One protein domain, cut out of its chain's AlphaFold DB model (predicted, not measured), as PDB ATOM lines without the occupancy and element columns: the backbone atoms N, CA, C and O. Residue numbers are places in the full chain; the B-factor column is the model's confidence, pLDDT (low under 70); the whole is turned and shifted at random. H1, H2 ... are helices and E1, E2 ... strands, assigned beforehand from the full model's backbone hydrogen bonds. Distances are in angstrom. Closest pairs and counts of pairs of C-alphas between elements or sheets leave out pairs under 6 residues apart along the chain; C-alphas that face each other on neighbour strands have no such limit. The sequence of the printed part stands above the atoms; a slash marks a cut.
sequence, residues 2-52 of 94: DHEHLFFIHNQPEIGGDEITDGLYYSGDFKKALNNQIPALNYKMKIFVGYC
ATOM      1  N   ASP A   2      40.114  12.641-140.339       50.47
ATOM      2  CA  ASP A   2      40.985  11.497-140.616       50.47
ATOM      3  C   ASP A   2      41.990  11.860-141.705       50.47
ATOM      4  O   ASP A   2      41.614  12.207-142.823       50.47
ATOM      5  N   HIS A   3      43.274  11.815-141.354       60.22
ATOM      6  CA  HIS A   3      44.397  12.008-142.273       60.22
ATOM      7  C   HIS A   3      45.072  10.672-142.621       60.22
ATOM      8  O   HIS A   3      46.147  10.679-143.207       60.22
ATOM      9  N   GLU A   4      44.453   9.532-142.287       65.31
ATOM     10  CA  GLU A   4      45.038   8.186-142.427       65.31
ATOM     11  C   GLU A   4      45.383   7.794-143.877       65.31
ATOM     12  O   GLU A   4      46.054   6.792-144.117       65.31
ATOM     13  N   HIS A   5      44.959   8.595-144.857       79.81
ATOM     14  CA  HIS A   5      45.214   8.363-146.277       79.81
ATOM     15  C   HIS A   5      45.944   9.519-146.965       79.81
ATOM     16  O   HIS A   5      46.057   9.501-148.187       79.81
ATOM     17  N   LEU A   6      46.403  10.536-146.228       87.44
ATOM     18  CA  LEU A   6      47.136  11.662-146.803       87.44
ATOM     19  C   LEU A   6      48.638  11.448-146.672       87.44
ATOM     20  O   LEU A   6      49.182  11.366-145.575       87.44
ATOM     21  N   PHE A   7      49.301  11.438-147.818       91.00
ATOM     22  CA  PHE A   7      50.742  11.301-147.937       91.00
ATOM     23  C   PHE A   7      51.292  12.519-148.655       91.00
ATOM     24  O   PHE A   7      50.617  13.106-149.496       91.00
ATOM     25  N   PHE A   8      52.516  12.923-148.346       93.25
ATOM     26  CA  PHE A   8      53.142  14.011-149.078       93.25
ATOM     27  C   PHE A   8      54.640  13.801-149.200       93.25
ATOM     28  O   PHE A   8      55.271  13.171-148.350       93.25
ATOM     29  N   ILE A   9      55.184  14.348-150.281       95.00
ATOM     30  CA  ILE A   9      56.619  14.469-150.506       95.00
ATOM     31  C   ILE A   9      56.973  15.945-150.637       95.00
ATOM     32  O   ILE A   9      56.175  16.726-151.168       95.00
ATOM     33  N   HIS A  10      58.157  16.329-150.177       94.25
ATOM     34  CA  HIS A  10      58.639  17.708-150.236       94.25
ATOM     35  C   HIS A  10      60.163  17.778-150.372       94.25
ATOM     36  O   HIS A  10      60.858  16.772-150.261       94.25
ATOM     37  N   ASN A  11      60.685  18.981-150.618       93.88
ATOM     38  CA  ASN A  11      62.121  19.249-150.762       93.88
ATOM     39  C   ASN A  11      62.705  20.145-149.652       93.88
ATOM     40  O   ASN A  11      63.667  20.876-149.881       93.88
ATOM     41  N   GLN A  12      62.082  20.155-148.471       92.38
ATOM     42  CA  GLN A  12      62.458  21.042-147.357       92.38
ATOM     43  C   GLN A  12      62.849  20.244-146.112       92.38
ATOM     44  O   GLN A  12      61.950  19.774-145.418       92.38
ATOM     45  N   PRO A  13      64.143  20.141-145.768       91.12
ATOM     46  CA  PRO A  13      64.591  19.346-144.621       91.12
ATOM     47  C   PRO A  13      64.012  19.828-143.278       91.12
ATOM     48  O   PRO A  13      63.823  19.031-142.364       91.12
ATOM     49  N   GLU A  14      63.663  21.115-143.149       89.81
ATOM     50  CA  GLU A  14      63.101  21.682-141.908       89.81
ATOM     51  C   GLU A  14      61.700  21.155-141.546       89.81
ATOM     52  O   GLU A  14      61.291  21.213-140.380       89.81
ATOM     53  N   ILE A  15      60.960  20.626-142.526       90.44
ATOM     54  CA  ILE A  15      59.651  19.992-142.304       90.44
ATOM     55  C   ILE A  15      59.820  18.618-141.617       90.44
ATOM     56  O   ILE A  15      58.895  18.154-140.942       90.44
ATOM     57  N   GLY A  16      61.014  18.015-141.694       91.31
ATOM     58  CA  GLY A  16      61.307  16.665-141.209       91.31
ATOM     59  C   GLY A  16      60.859  15.585-142.197       91.31
ATOM     60  O   GLY A  16      60.732  15.861-143.383       91.31
ATOM     61  N   GLY A  17      60.614  14.370-141.698       93.19
ATOM     62  CA  GLY A  17      60.278  13.210-142.531       93.19
ATOM     63  C   GLY A  17      61.494  12.348-142.871       93.19
ATOM     64  O   GLY A  17      62.609  12.625-142.424       93.19
ATOM     65  N   ASP A  18      61.258  11.293-143.645       95.81
ATOM     66  CA  ASP A  18      62.302  10.370-144.090       95.81
ATOM     67  C   ASP A  18      62.855  10.822-145.442       95.81
ATOM     68  O   ASP A  18      62.101  11.028-146.396       95.81
ATOM     69  N   GLU A  19      64.175  10.971-145.545       95.06
ATOM     70  CA  GLU A  19      64.829  11.256-146.821       95.06
ATOM     71  C   GLU A  19      64.874   9.984-147.678       95.06
ATOM     72  O   GLU A  19      65.495   8.989-147.305       95.06
ATOM     73  N   ILE A  20      64.199  10.010-148.829       92.50
ATOM     74  CA  ILE A  20      64.171   8.884-149.774       92.50
ATOM     75  C   ILE A  20      65.402   8.934-150.686       92.50
ATOM     76  O   ILE A  20      65.990   7.909-151.025       92.50
ATOM     77  N   THR A  21      65.757  10.138-151.130       91.19
ATOM     78  CA  THR A  21      66.904  10.437-151.992       91.19
ATOM     79  C   THR A  21      67.293  11.902-151.808       91.19
ATOM     80  O   THR A  21      66.566  12.641-151.149       91.19
ATOM     81  N   ASP A  22      68.415  12.325-152.390       91.19
ATOM     82  CA  ASP A  22      68.991  13.664-152.214       91.19
ATOM     83  C   ASP A  22      67.949  14.781-152.419       91.19
ATOM     84  O   ASP A  22      67.457  15.016-153.529       91.19
ATOM     85  N   GLY A  23      67.572  15.438-151.317       92.62
ATOM     86  CA  GLY A  23      66.611  16.539-151.314       92.62
ATOM     87  C   GLY A  23      65.145  16.145-151.541       92.62
ATOM     88  O   GLY A  23      64.328  17.032-151.805       92.62
ATOM     89  N   LEU A  24      64.788  14.858-151.446       95.25
ATOM     90  CA  LEU A  24      63.410  14.362-151.476       95.25
ATOM     91  C   LEU A  24      63.045  13.700-150.149       95.25
ATOM     92  O   LEU A  24      63.557  12.636-149.802       95.25
ATOM     93  N   TYR A  25      62.068  14.284-149.473       95.44
ATOM     94  CA  TYR A  25      61.577  13.825-148.182       95.44
ATOM     95  C   TYR A  25      60.153  13.302-148.312       95.44
ATOM     96  O   TYR A  25      59.349  13.852-149.071       95.44
ATOM     97  N   TYR A  26      59.847  12.252-147.562       94.75
ATOM     98  CA  TYR A  26      58.514  11.698-147.392       94.75
ATOM     99  C   TYR A  26      57.983  11.981-145.993       94.75
ATOM    100  O   TYR A  26      58.658  11.740-144.992       94.75
ATOM    101  N   SER A  27      56.723  12.414-145.939       91.88
ATOM    102  CA  SER A  27      56.029  12.777-144.704       91.88
ATOM    103  C   SER A  27      56.722  13.932-143.966       91.88
ATOM    104  O   SER A  27      57.354  14.772-144.587       91.88
ATOM    105  N   GLY A  28      56.528  14.040-142.653       88.88
ATOM    106  CA  GLY A  28      57.034  15.127-141.819       88.88
ATOM    107  C   GLY A  28      55.916  15.836-141.060       88.88
ATOM    108  O   GLY A  28      54.784  15.354-140.963       88.88
ATOM    109  N   ASP A  29      56.218  17.002-140.498       89.06
ATOM    110  CA  ASP A  29      55.217  17.793-139.784       89.06
ATOM    111  C   ASP A  29      54.296  18.504-140.783       89.06
ATOM    112  O   ASP A  29      54.600  19.588-141.284       89.06
ATOM    113  N   PHE A  30      53.133  17.904-141.043       85.44
ATOM    114  CA  PHE A  30      52.141  18.434-141.980       85.44
ATOM    115  C   PHE A  30      51.707  19.873-141.658       85.44
ATOM    116  O   PHE A  30      51.433  20.656-142.566       85.44
ATOM    117  N   LYS A  31      51.676  20.269-140.375       85.44
ATOM    118  CA  LYS A  31      51.317  21.644-139.995       85.44
ATOM    119  C   LYS A  31      52.424  22.618-140.371       85.44
ATOM    120  O   LYS A  31      52.121  23.686-140.892       85.44
ATOM    121  N   LYS A  32      53.694  22.263-140.142       85.94
ATOM    122  CA  LYS A  32      54.833  23.063-140.633       85.94
ATOM    123  C   LYS A  32      54.836  23.140-142.150       85.94
ATOM    124  O   LYS A  32      55.063  24.209-142.698       85.94
ATOM    125  N   ALA A  33      54.513  22.032-142.803       83.62
ATOM    126  CA  ALA A  33      54.470  21.935-144.247       83.62
ATOM    127  C   ALA A  33      53.397  22.845-144.882       83.62
ATOM    128  O   ALA A  33      53.594  23.352-145.986       83.62
ATOM    129  N   LEU A  34      52.287  23.088-144.173       81.31
ATOM    130  CA  LEU A  34      51.224  24.015-144.582       81.31
ATOM    131  C   LEU A  34      51.496  25.474-144.176       81.31
ATOM    132  O   LEU A  34      51.006  26.409-144.811       81.31
ATOM    133  N   ASN A  35      52.259  25.680-143.101       76.69
ATOM    134  CA  ASN A  35      52.614  26.999-142.599       76.69
ATOM    135  C   ASN A  35      53.746  27.591-143.454       76.69
ATOM    136  O   ASN A  35      54.921  27.439-143.141       76.69
ATOM    137  N   ASN A  36      53.362  28.293-144.526       60.12
ATOM    138  CA  ASN A  36      54.201  28.964-145.537       60.12
ATOM    139  C   ASN A  36      55.144  30.081-145.005       60.12
ATOM    140  O   ASN A  36      55.186  31.177-145.558       60.12
ATOM    141  N   GLN A  37      55.909  29.846-143.938       60.41
ATOM    142  CA  GLN A  37      56.971  30.762-143.490       60.41
ATOM    143  C   GLN A  37      58.292  30.547-144.248       60.41
ATOM    144  O   GLN A  37      59.183  31.392-144.182       60.41
ATOM    145  N   ILE A  38      58.409  29.448-144.998       61.97
ATOM    146  CA  ILE A  38      59.535  29.177-145.896       61.97
ATOM    147  C   ILE A  38      59.351  30.030-147.161       61.97
ATOM    148  O   ILE A  38      58.257  30.017-147.736       61.97
ATOM    149  N   PRO A  39      60.378  30.765-147.632       61.22
ATOM    150  CA  PRO A  39      60.299  31.511-148.882       61.22
ATOM    151  C   PRO A  39      59.821  30.606-150.026       61.22
ATOM    152  O   PRO A  39      60.512  29.670-150.428       61.22
ATOM    153  N   ALA A  40      58.633  30.903-150.559       62.97
ATOM    154  CA  ALA A  40      57.916  30.046-151.504       62.97
ATOM    155  C   ALA A  40      58.683  29.744-152.807       62.97
ATOM    156  O   ALA A  40      58.309  28.832-153.536       62.97
ATOM    157  N   LEU A  41      59.753  30.491-153.106       66.25
ATOM    158  CA  LEU A  41      60.441  30.430-154.395       66.25
ATOM    159  C   LEU A  41      61.037  29.044-154.704       66.25
ATOM    160  O   LEU A  41      61.085  28.669-155.869       66.25
ATOM    161  N   ASN A  42      61.432  28.274-153.681       78.56
ATOM    162  CA  ASN A  42      62.065  26.959-153.860       78.56
ATOM    163  C   ASN A  42      61.335  25.811-153.149       78.56
ATOM    164  O   ASN A  42      61.775  24.664-153.241       78.56
ATOM    165  N   TYR A  43      60.240  26.092-152.441       88.50
ATOM    166  CA  TYR A  43      59.475  25.056-151.760       88.50
ATOM    167  C   TYR A  43      58.577  24.316-152.750       88.50
ATOM    168  O   TYR A  43      57.705  24.909-153.387       88.50
ATOM    169  N   LYS A  44      58.787  23.006-152.872       91.62
ATOM    170  CA  LYS A  44      57.954  22.114-153.669       91.62
ATOM    171  C   LYS A  44      57.400  21.003-152.784       91.62
ATOM    172  O   LYS A  44      58.124  20.412-151.984       91.62
ATOM    173  N   MET A  45      56.112  20.728-152.956       91.75
ATOM    174  CA  MET A  45      55.390  19.655-152.285       91.75
ATOM    175  C   MET A  45      54.384  19.037-153.255       91.75
ATOM    176  O   MET A  45      53.751  19.753-154.031       91.75
ATOM    177  N   LYS A  46      54.197  17.719-153.171       92.31
ATOM    178  CA  LYS A  46      53.035  17.023-153.741       92.31
ATOM    179  C   LYS A  46      52.320  16.255-152.638       92.31
ATOM    180  O   LYS A  46      52.975  15.594-151.836       92.31
ATOM    181  N   ILE A  47      50.995  16.370-152.605       92.00
ATOM    182  CA  ILE A  47      50.117  15.677-151.658       92.00
ATOM    183  C   ILE A  47      49.346  14.608-152.433       92.00
ATOM    184  O   ILE A  47      48.824  14.877-153.514       92.00
ATOM    185  N   PHE A  48      49.268  13.414-151.866       91.94
ATOM    186  CA  PHE A  48      48.630  12.239-152.435       91.94
ATOM    187  C   PHE A  48      47.572  11.707-151.477       91.94
ATOM    188  O   PHE A  48      47.726  11.775-150.256       91.94
ATOM    189  N   VAL A  49      46.500  11.164-152.049       91.62
ATOM    190  CA  VAL A  49      45.474  10.428-151.313       91.62
ATOM    191  C   VAL A  49      45.629   8.953-151.659       91.62
ATOM    192  O   VAL A  49      45.436   8.568-152.810       91.62
ATOM    193  N   GLY A  50      45.975   8.144-150.662       90.25
ATOM    194  CA  GLY A  50      46.311   6.734-150.834       90.25
ATOM    195  C   GLY A  50      47.742   6.501-151.326       90.25
ATOM    196  O   GLY A  50      48.518   7.432-151.541       90.25
ATOM    197  N   TYR A  51      48.084   5.225-151.473       91.88
ATOM    198  CA  TYR A  51      49.379   4.748-151.947       91.88
ATOM    199  C   TYR A  51      49.198   3.424-152.698       91.88
ATOM    200  O   TYR A  51      48.196   2.731-152.512       91.88
ATOM    201  N   CYS A  52      50.177   3.065-153.526       92.12
ATOM    202  CA  CYS A  52      50.276   1.718-154.083       92.12
ATOM    203  C   CYS A  52      51.041   0.839-153.091       92.12
ATOM    204  O   CYS A  52      52.163   1.171-152.707       92.12
TER     205      CYS A  52
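AT A GLANCE: This is residues 2 to 52 of the 94 residues of the protein "YqgE/AlgH family protein" of Arachidicoccus sp. B3-10 (UniProt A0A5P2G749). A small twisted antiparallel sheet of four strands joins a short hairpin, E2 and E3, to a longer strand pair, E1 and E4, with the one short helix H1 grazing the sheet. Residues 35 to 44 lead from H1 to the edge strand E4. The printed part has 51 residues, with E1, E2, E3, H1 and E4 in that order along it and the sheet order E2, E3, E1, E4; the class is mixed, helices and strands, with under half of the residues in named elements. It is compact, with a radius of gyration of the C-alphas of 10.7 A and spans of 30 by 24 by 15 A.

HOW THE PARTS SIT: Start at E1, residues 6 to 10, an inner strand. Its neighbour E3, residues 24 to 26, is antiparallel at 160 degrees; look for N 10 and O 25, 3.0 A apart. E3 forms a hairpin with E2, residues 18 to 21, antiparallel at 145 degrees, with N 26 and O 18 at 2.8 A. H1, residues 30 to 34, only grazes the sheet; its O i to N i+4 pair is within hydrogen-bond range. Beside E1 you find E4, residues 45 to 49, antiparallel at 161 degrees, with N 48 and O 7 at 2.7 A. E3, H1 and E4 make a split strand-helix-strand unit, two strands running the same way with E1 between them, and its crossover is right-handed. E2 and E4, the edge strands, are apart.

IN THESE COORDINATES: Find C-alpha 6 at (47.136, 11.662, -146.803); from there E1 runs 13.4 A to C-alpha 10. E2 spans 9.1 A, E3 6.9 A and H1 6.2 A. E4 runs 13.6 A from C-alpha 45 to C-alpha 49 at (45.474, 10.428, -151.313).

THE WHOLE: The two C-alphas farthest apart, those of Pro 39 and Cys 52, are 31.9 A apart. The printed part has no cut and no long link. Look for low confidence, pLDDT under 70, at residues 2 to 4 and 36 to 41.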